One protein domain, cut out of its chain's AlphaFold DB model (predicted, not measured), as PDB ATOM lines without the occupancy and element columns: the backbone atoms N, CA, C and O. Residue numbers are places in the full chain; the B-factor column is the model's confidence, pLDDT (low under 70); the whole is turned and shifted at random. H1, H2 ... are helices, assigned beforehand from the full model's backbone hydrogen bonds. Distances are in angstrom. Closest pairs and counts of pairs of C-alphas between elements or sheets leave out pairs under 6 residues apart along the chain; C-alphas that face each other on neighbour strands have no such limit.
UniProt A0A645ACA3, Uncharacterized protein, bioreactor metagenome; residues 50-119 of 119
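What this domain is: This is residues 50 to 119 of the 119 residues of an uncharacterized protein of bioreactor metagenome (UniProt A0A645ACA3). A small head of three short helices, H1, H2 and H3, has one long helical arm: residues 94 to 119, of which 96 to 117 belong to H4, stick out from it. The printed part has 70 residues with four named helices, H1 to H4 in chain order, and no named strand: all helix. It is extended, with a radius of gyration of the C-alphas of 17.9 A and spans of 56 by 29 by 16 A.

How they stand to each other: H1, residues 58 to 66, and H2, residues 75 to 83, form a helical hairpin at a shallow tilt of 26 degrees, opposite ways. They only just touch, with 3 pairs of C-alphas within 8 A, the closest being Leu 61 and Leu 78, 7.3 A. H3, residues 86 to 91, is close to H2 but not clearly touching; the closest C-alphas, Trp 81 and Leu 89, are 7.0 A apart. H3 and H4, residues 96 to 117, meet only through their link. In H1, H2, H3 and H4 every O i to N i+4 pair is within hydrogen-bond range.

Where its parts are: H1 begins at C-alpha 58 (111.048, 130.370, 71.830). H4, 32.4 A long, ends at C-alpha 117 (131.088, 179.593, 72.880).

The domain as a whole: The C-alphas farthest apart, Ala 50 and Gln 119, are 57.7 A apart. The printed part has no cut and no long link. Residues 72 and 119 have pLDDT under 70.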
ATOM      1  N   ALA A  50     117.663 131.543  53.664       96.56
ATOM      2  CA  ALA A  50     116.589 130.850  54.370       96.56
ATOM      3  C   ALA A  50     116.494 131.300  55.838       96.56
ATOM      4  O   ALA A  50     115.392 131.531  56.343       96.56
ATOM      5  N   ASP A  51     117.637 131.533  56.495       95.31
ATOM      6  CA  ASP A  51     117.678 132.038  57.870       95.31
ATOM      7  C   ASP A  51     116.995 133.394  58.032       95.31
ATOM      8  O   ASP A  51     116.439 133.681  59.088       95.31
ATOM      9  N   LEU A  52     116.990 134.236  56.999       94.69
ATOM     10  CA  LEU A  52     116.372 135.560  57.073       94.69
ATOM     11  C   LEU A  52     114.849 135.497  57.261       94.69
ATOM     12  O   LEU A  52     114.257 136.453  57.770       94.69
ATOM     13  N   LYS A  53     114.217 134.388  56.857       95.44
ATOM     14  CA  LYS A  53     112.759 134.208  56.871       95.44
ATOM     15  C   LYS A  53     112.229 133.621  58.180       95.44
ATOM     16  O   LYS A  53     111.048 133.792  58.470       95.44
ATOM     17  N   ARG A  54     113.065 132.952  58.982       95.06
ATOM     18  CA  ARG A  54     112.626 132.353  60.256       95.06
ATOM     19  C   ARG A  54     112.460 133.400  61.355       95.06
ATOM     20  O   ARG A  54     113.148 134.421  61.371       95.06
ATOM     21  N   LYS A  55     111.570 133.109  62.305       93.44
ATOM     22  CA  LYS A  55     111.464 133.821  63.585       93.44
ATOM     23  C   LYS A  55     112.520 133.336  64.580       93.44
ATOM     24  O   LYS A  55     113.203 132.331  64.354       93.44
ATOM     25  N   THR A  56     112.666 134.067  65.678       87.31
ATOM     26  CA  THR A  56     113.483 133.622  66.812       87.31
ATOM     27  C   THR A  56     112.805 132.439  67.508       87.31
ATOM     28  O   THR A  56     111.635 132.561  67.866       87.31
ATOM     29  N   PRO A  57     113.503 131.307  67.723       88.06
ATOM     30  CA  PRO A  57     112.950 130.189  68.482       88.06
ATOM     31  C   PRO A  57     112.609 130.596  69.920       88.06
ATOM     32  O   PRO A  57     113.382 131.321  70.553       88.06
ATOM     33  N   SER A  58     111.495 130.093  70.455       86.31
ATOM     34  CA  SER A  58     111.048 130.370  71.830       86.31
ATOM     35  C   SER A  58     112.086 129.976  72.882       86.31
ATOM     36  O   SER A  58     112.298 130.714  73.837       86.31
ATOM     37  N   GLU A  59     112.809 128.878  72.667       90.12
ATOM     38  CA  GLU A  59     113.898 128.430  73.543       90.12
ATOM     39  C   GLU A  59     115.010 129.482  73.675       90.12
ATOM     40  O   GLU A  59     115.514 129.742  74.766       90.12
ATOM     41  N   ARG A  60     115.354 130.167  72.575       87.62
ATOM     42  CA  ARG A  60     116.355 131.240  72.607       87.62
ATOM     43  C   ARG A  60     115.852 132.446  73.402       87.62
ATOM     44  O   ARG A  60     116.643 133.076  74.096       87.62
ATOM     45  N   LEU A  61     114.561 132.758  73.312       85.81
ATOM     46  CA  LEU A  61     113.940 133.828  74.097       85.81
ATOM     47  C   LEU A  61     113.928 133.484  75.592       85.81
ATOM     48  O   LEU A  61     114.301 134.322  76.410       85.81
ATOM     49  N   ALA A  62     113.583 132.241  75.940       86.19
ATOM     50  CA  ALA A  62     113.617 131.749  77.316       86.19
ATOM     51  C   ALA A  62     115.036 131.787  77.901       86.19
ATOM     52  O   ALA A  62     115.227 132.232  79.030       86.19
ATOM     53  N   LYS A  63     116.046 131.404  77.109       88.88
ATOM     54  CA  LYS A  63     117.454 131.483  77.510       88.88
ATOM     55  C   LYS A  63     117.889 132.914  77.840       88.88
ATOM     56  O   LYS A  63     118.490 133.133  78.882       88.88
ATOM     57  N   ILE A  64     117.554 133.886  76.991       84.62
ATOM     58  CA  ILE A  64     117.895 135.305  77.212       84.62
ATOM     59  C   ILE A  64     117.247 135.837  78.503       84.62
ATOM     60  O   ILE A  64     117.863 136.619  79.231       84.62
ATOM     61  N   LEU A  65     116.024 135.396  78.807       82.75
ATOM     62  CA  LEU A  65     115.346 135.742  80.054       82.75
ATOM     63  C   LEU A  65     116.042 135.114  81.270       82.75
ATOM     64  O   LEU A  65     116.302 135.807  82.247       82.75
ATOM     65  N   ALA A  66     116.397 133.828  81.189       85.88
ATOM     66  CA  ALA A  66     117.104 133.111  82.252       85.88
ATOM     67  C   ALA A  66     118.507 133.685  82.531       85.88
ATOM     68  O   ALA A  66     118.946 133.722  83.676       85.88
ATOM     69  N   GLU A  67     119.194 134.191  81.504       85.00
ATOM     70  CA  GLU A  67     120.475 134.899  81.641       85.00
ATOM     71  C   GLU A  67     120.319 136.287  82.303       85.00
ATOM     72  O   GLU A  67     121.310 136.940  82.640       85.00
ATOM     73  N   GLY A  68     119.084 136.757  82.510       78.06
ATOM     74  CA  GLY A  68     118.793 138.089  83.036       78.06
ATOM     75  C   GLY A  68     119.295 139.196  82.110       78.06
ATOM     76  O   GLY A  68     119.720 140.249  82.587       78.06
ATOM     77  N   ALA A  69     119.317 138.930  80.799       76.06
ATOM     78  CA  ALA A  69     119.745 139.880  79.775       76.06
ATOM     79  C   ALA A  69     118.624 140.852  79.367       76.06
ATOM     80  O   ALA A  69     118.891 141.881  78.750       76.06
ATOM     81  N   ILE A  70     117.376 140.542  79.724       73.38
ATOM     82  CA  ILE A  70     116.220 141.435  79.616       73.38
ATOM     83  C   ILE A  70     115.596 141.532  81.007       73.38
ATOM     84  O   ILE A  70     115.448 140.514  81.684       73.38
ATOM     85  N   ASN A  71     115.229 142.745  81.427       72.19
ATOM     86  CA  ASN A  71     114.459 142.940  82.652       72.19
ATOM     87  C   ASN A  71     113.106 142.197  82.516       72.19
ATOM     88  O   ASN A  71     112.409 142.426  81.523       72.19
ATOM     89  N   PRO A  72     112.716 141.324  83.467       69.81
ATOM     90  CA  PRO A  72     111.419 140.641  83.459       69.81
ATOM     91  C   PRO A  72     110.202 141.562  83.258       69.81
ATOM     92  O   PRO A  72     109.203 141.130  82.674       69.81
ATOM     93  N   ASP A  73     110.298 142.826  83.673       71.81
ATOM     94  CA  ASP A  73     109.236 143.826  83.517       71.81
ATOM     95  C   ASP A  73     109.167 144.410  82.094       71.81
ATOM     96  O   ASP A  73     108.119 144.876  81.647       71.81
ATOM     97  N   SER A  74     110.231 144.274  81.296       70.44
ATOM     98  CA  SER A  74     110.302 144.716  79.896       70.44
ATOM     99  C   SER A  74     109.640 143.731  78.917       70.44
ATOM    100  O   SER A  74     110.178 143.419  77.848       70.44
ATOM    101  N   LYS A  75     108.431 143.253  79.244       73.31
ATOM    102  CA  LYS A  75     107.664 142.270  78.449       73.31
ATOM    103  C   LYS A  75     107.441 142.710  76.996       73.31
ATOM    104  O   LYS A  75     107.427 141.873  76.093       73.31
ATOM    105  N   GLY A  76     107.329 144.019  76.759       80.69
ATOM    106  CA  GLY A  76     107.171 144.594  75.420       80.69
ATOM    107  C   GLY A  76     108.357 144.323  74.487       80.69
ATOM    108  O   GLY A  76     108.153 144.037  73.309       80.69
ATOM    109  N   VAL A  77     109.590 144.326  75.008       79.38
ATOM    110  CA  VAL A  77     110.805 144.070  74.211       79.38
ATOM    111  C   VAL A  77     110.848 142.616  73.749       79.38
ATOM    112  O   VAL A  77     111.137 142.337  72.585       79.38
ATOM    113  N   LEU A  78     110.499 141.686  74.643       82.38
ATOM    114  CA  LEU A  78     110.473 140.263  74.323       82.38
ATOM    115  C   LEU A  78     109.392 139.946  73.284       82.38
ATOM    116  O   LEU A  78     109.670 139.255  72.304       82.38
ATOM    117  N   ALA A  79     108.186 140.494  73.462       84.94
ATOM    118  CA  ALA A  79     107.089 140.347  72.505       84.94
ATOM    119  C   ALA A  79     107.453 140.933  71.131       84.94
ATOM    120  O   ALA A  79     107.214 140.300  70.100       84.94
ATOM    121  N   TYR A  80     108.103 142.101  71.115       86.38
ATOM    122  CA  TYR A  80     108.599 142.725  69.895       86.38
ATOM    123  C   TYR A  80     109.601 141.819  69.166       86.38
ATOM    124  O   TYR A  80     109.407 141.512  67.992       86.38
ATOM    125  N   TRP A  81     110.631 141.305  69.849       86.31
ATOM    126  CA  TRP A  81     111.628 140.425  69.222       86.31
ATOM    127  C   TRP A  81     111.063 139.072  68.787       86.31
ATOM    128  O   TRP A  81     111.472 138.550  67.750       86.31
ATOM    129  N   ALA A  82     110.108 138.517  69.538       88.00
ATOM    130  CA  ALA A  82     109.408 137.285  69.179       88.00
ATOM    131  C   ALA A  82     108.561 137.442  67.904       88.00
ATOM    132  O   ALA A  82     108.402 136.497  67.127       88.00
ATOM    133  N   GLY A  83     108.027 138.642  67.669       90.44
ATOM    134  CA  GLY A  83     107.243 138.966  66.480       90.44
ATOM    135  C   GLY A  83     108.069 139.035  65.193       90.44
ATOM    136  O   GLY A  83     107.526 138.814  64.109       90.44
ATOM    137  N   LEU A  84     109.374 139.299  65.299       91.81
ATOM    138  CA  LEU A  84     110.246 139.569  64.162       91.81
ATOM    139  C   LEU A  84     110.897 138.307  63.585       91.81
ATOM    140  O   LEU A  84     111.267 137.361  64.283       91.81
ATOM    141  N   THR A  85     111.100 138.330  62.268       95.62
ATOM    142  CA  THR A  85     112.032 137.414  61.606       95.62
ATOM    143  C   THR A  85     113.472 137.854  61.844       95.62
ATOM    144  O   THR A  85     113.726 138.992  62.244       95.62
ATOM    145  N   VAL A  86     114.442 136.995  61.528       94.06
ATOM    146  CA  VAL A  86     115.863 137.375  61.545       94.06
ATOM    147  C   VAL A  86     116.108 138.605  60.670       94.06
ATOM    148  O   VAL A  86     116.804 139.514  61.106       94.06
ATOM    149  N   LYS A  87     115.484 138.705  59.486       94.25
ATOM    150  CA  LYS A  87     115.531 139.932  58.672       94.25
ATOM    151  C   LYS A  87     115.061 141.154  59.466       94.25
ATOM    152  O   LYS A  87     115.746 142.174  59.462       94.25
ATOM    153  N   GLY A  88     113.913 141.057  60.138       93.44
ATOM    154  CA  GLY A  88     113.381 142.137  60.973       93.44
ATOM    155  C   GLY A  88     114.356 142.545  62.079       93.44
ATOM    156  O   GLY A  88     114.641 143.729  62.234       93.44
ATOM    157  N   LEU A  89     114.945 141.558  62.760       92.06
ATOM    158  CA  LEU A  89     115.939 141.764  63.816       92.06
ATOM    159  C   LEU A  89     117.264 142.353  63.319       92.06
ATOM    160  O   LEU A  89     117.981 142.973  64.095       92.06
ATOM    161  N   LEU A  90     117.626 142.167  62.049       92.44
ATOM    162  CA  LEU A  90     118.809 142.804  61.461       92.44
ATOM    163  C   LEU A  90     118.544 144.260  61.073       92.44
ATOM    164  O   LEU A  90     119.428 145.108  61.207       92.44
ATOM    165  N   LEU A  91     117.329 144.569  60.617       90.06
ATOM    166  CA  LEU A  91     116.919 145.940  60.306       90.06
ATOM    167  C   LEU A  91     116.775 146.801  61.576       90.06
ATOM    168  O   LEU A  91     117.032 148.002  61.545       90.06
ATOM    169  N   MET A  92     116.419 146.185  62.703       84.06
ATOM    170  CA  MET A  92     116.381 146.794  64.035       84.06
ATOM    171  C   MET A  92     116.636 145.709  65.093       84.06
ATOM    172  O   MET A  92     115.915 144.718  65.080       84.06
ATOM    173  N   PRO A  93     117.575 145.872  66.046       79.50
ATOM    174  CA  PRO A  93     118.344 147.083  66.349       79.50
ATOM    175  C   PRO A  93     119.717 147.287  65.655       79.50
ATOM    176  O   PRO A  93     120.150 148.436  65.599       79.50
ATOM    177  N   PRO A  94     120.454 146.292  65.119       87.56
ATOM    178  CA  PRO A  94     121.888 146.444  64.854       87.56
ATOM    179  C   PRO A  94     122.221 147.355  63.661       87.56
ATOM    180  O   PRO A  94     123.391 147.672  63.457       87.56
ATOM    181  N   THR A  95     121.230 147.801  62.887       87.69
ATOM    182  CA  THR A  95     121.416 148.774  61.801       87.69
ATOM    183  C   THR A  95     120.785 150.122  62.150       87.69
ATOM    184  O   THR A  95     121.485 151.000  62.656       87.69
ATOM    185  N   ARG A  96     119.477 150.310  61.936       88.19
ATOM    186  CA  ARG A  96     118.821 151.627  62.049       88.19
ATOM    187  C   ARG A  96     118.950 152.267  63.440       88.19
ATOM    188  O   ARG A  96     119.088 153.486  63.513       88.19
ATOM    189  N   HIS A  97     118.979 151.485  64.521       87.50
ATOM    190  CA  HIS A  97     119.106 152.034  65.877       87.50
ATOM    191  C   HIS A  97     120.462 152.719  66.111       87.50
ATOM    192  O   HIS A  97     120.522 153.790  66.705       87.50
ATOM    193  N   ASN A  98     121.549 152.158  65.570       89.31
ATOM    194  CA  ASN A  98     122.876 152.765  65.694       89.31
ATOM    195  C   ASN A  98     122.933 154.147  65.030       89.31
ATOM    196  O   ASN A  98     123.516 155.075  65.585       89.31
ATOM    197  N   PHE A  99     122.298 154.309  63.865       91.12
ATOM    198  CA  PHE A  99     122.222 155.609  63.194       91.12
ATOM    199  C   PHE A  99     121.419 156.635  63.996       91.12
ATOM    200  O   PHE A  99     121.805 157.801  64.044       91.12
ATOM    201  N   HIS A 100     120.334 156.206  64.646       90.75
ATOM    202  CA  HIS A 100     119.555 157.069  65.529       90.75
ATOM    203  C   HIS A 100     120.429 157.645  66.654       90.75
ATOM    204  O   HIS A 100     120.556 158.864  66.748       90.75
ATOM    205  N   HIS A 101     121.144 156.796  67.397       89.69
ATOM    206  CA  HIS A 101     122.031 157.255  68.472       89.69
ATOM    207  C   HIS A 101     123.211 158.097  67.985       89.69
ATOM    208  O   HIS A 101     123.608 159.054  68.647       89.69
ATOM    209  N   LEU A 102     123.781 157.795  66.815       92.50
ATOM    210  CA  LEU A 102     124.827 158.643  66.236       92.50
ATOM    211  C   LEU A 102     124.308 160.060  65.959       92.50
ATOM    212  O   LEU A 102     124.999 161.033  66.264       92.50
ATOM    213  N   ASN A 103     123.087 160.189  65.435       94.56
ATOM    214  CA  ASN A 103     122.465 161.488  65.194       94.56
ATOM    215  C   ASN A 103     122.190 162.248  66.500       94.56
ATOM    216  O   ASN A 103     122.442 163.454  66.569       94.56
ATOM    217  N   GLU A 104     121.730 161.559  67.544       92.81
ATOM    218  CA  GLU A 104     121.546 162.143  68.879       92.81
ATOM    219  C   GLU A 104     122.871 162.653  69.452       92.81
ATOM    220  O   GLU A 104     122.968 163.819  69.840       92.81
ATOM    221  N   CYS A 105     123.928 161.836  69.409       92.56
ATOM    222  CA  CYS A 105     125.272 162.221  69.838       92.56
ATOM    223  C   CYS A 105     125.788 163.456  69.086       92.56
ATOM    224  O   CYS A 105     126.362 164.361  69.695       92.56
ATOM    225  N   LEU A 106     125.571 163.533  67.769       95.75
ATOM    226  CA  LEU A 106     125.945 164.701  66.968       95.75
ATOM    227  C   LEU A 106     125.168 165.954  67.386       95.75
ATOM    228  O   LEU A 106     125.750 167.036  67.477       95.75
ATOM    229  N   SER A 107     123.870 165.817  67.657       96.19
ATOM    230  CA  SER A 107     123.026 166.909  68.150       96.19
ATOM    231  C   SER A 107     123.509 167.423  69.509       96.19
ATOM    232  O   SER A 107     123.727 168.625  69.673       96.19
ATOM    233  N   LEU A 108     123.768 166.517  70.457       93.88
ATOM    234  CA  LEU A 108     124.282 166.847  71.788       93.88
ATOM    235  C   LEU A 108     125.653 167.524  71.714       93.88
ATOM    236  O   LEU A 108     125.856 168.562  72.342       93.88
ATOM    237  N   LYS A 109     126.562 167.008  70.880       94.19
ATOM    238  CA  LYS A 109     127.881 167.612  70.661       94.19
ATOM    239  C   LYS A 109     127.767 169.055  70.166       94.19
ATOM    240  O   LYS A 109     128.433 169.934  70.702       94.19
ATOM    241  N   ARG A 110     126.897 169.316  69.182       95.94
ATOM    242  CA  ARG A 110     126.664 170.675  68.661       95.94
ATOM    243  C   ARG A 110     126.103 171.610  69.732       95.94
ATOM    244  O   ARG A 110     126.523 172.761  69.804       95.94
ATOM    245  N   LYS A 111     125.165 171.136  70.560       95.38
ATOM    246  CA  LYS A 111     124.604 171.921  71.673       95.38
ATOM    247  C   LYS A 111     125.675 172.277  72.707       95.38
ATOM    248  O   LYS A 111     125.774 173.440  73.081       95.38
ATOM    249  N   ALA A 112     126.506 171.313  73.102       93.56
ATOM    250  CA  ALA A 112     127.601 171.537  74.046       93.56
ATOM    251  C   ALA A 112     128.632 172.547  73.513       93.56
ATOM    252  O   ALA A 112     129.042 173.448  74.235       93.56
ATOM    253  N   GLN A 113     128.997 172.451  72.231       95.06
ATOM    254  CA  GLN A 113     129.914 173.405  71.594       95.06
ATOM    255  C   GLN A 113     129.365 174.835  71.597       95.06
ATOM    256  O   GLN A 113     130.102 175.759  71.918       95.06
ATOM    257  N   LYS A 114     128.075 175.020  71.286       94.44
ATOM    258  CA  LYS A 114     127.432 176.342  71.351       94.44
ATOM    259  C   LYS A 114     127.400 176.902  72.772       94.44
ATOM    260  O   LYS A 114     127.641 178.086  72.955       94.44
ATOM    261  N   ALA A 115     127.116 176.064  73.769       93.25
ATOM    262  CA  ALA A 115     127.098 176.491  75.166       93.25
ATOM    263  C   ALA A 115     128.475 176.992  75.636       93.25
ATOM    264  O   ALA A 115     128.538 177.992  76.334       93.25
ATOM    265  N   LEU A 116     129.558 176.342  75.196       90.19
ATOM    266  CA  LEU A 116     130.937 176.746  75.501       90.19
ATOM    267  C   LEU A 116     131.384 178.028  74.781       90.19
ATOM    268  O   LEU A 116     132.303 178.681  75.246       90.19
ATOM    269  N   GLN A 117     130.780 178.368  73.637       84.12
ATOM    270  CA  GLN A 117     131.088 179.593  72.880       84.12
ATOM    271  C   GLN A 117     130.346 180.829  73.402       84.12
ATOM    272  O   GLN A 117     130.732 181.948  73.085       84.12
ATOM    273  N   ASN A 118     129.262 180.614  74.149       76.62
ATOM    274  CA  ASN A 118     128.425 181.666  74.725       76.62
ATOM    275  C   ASN A 118     128.755 181.940  76.209       76.62
ATOM    276  O   ASN A 118     127.999 182.657  76.864       76.62
ATOM    277  N   GLN A 119     129.821 181.325  76.734       60.25
ATOM    278  CA  GLN A 119     130.425 181.592  78.045       60.25
ATOM    279  C   GLN A 119     131.697 182.412  77.850       60.25
ATOM    280  O   GLN A 119     131.950 183.277  78.712       60.25
TER     281      GLN A 119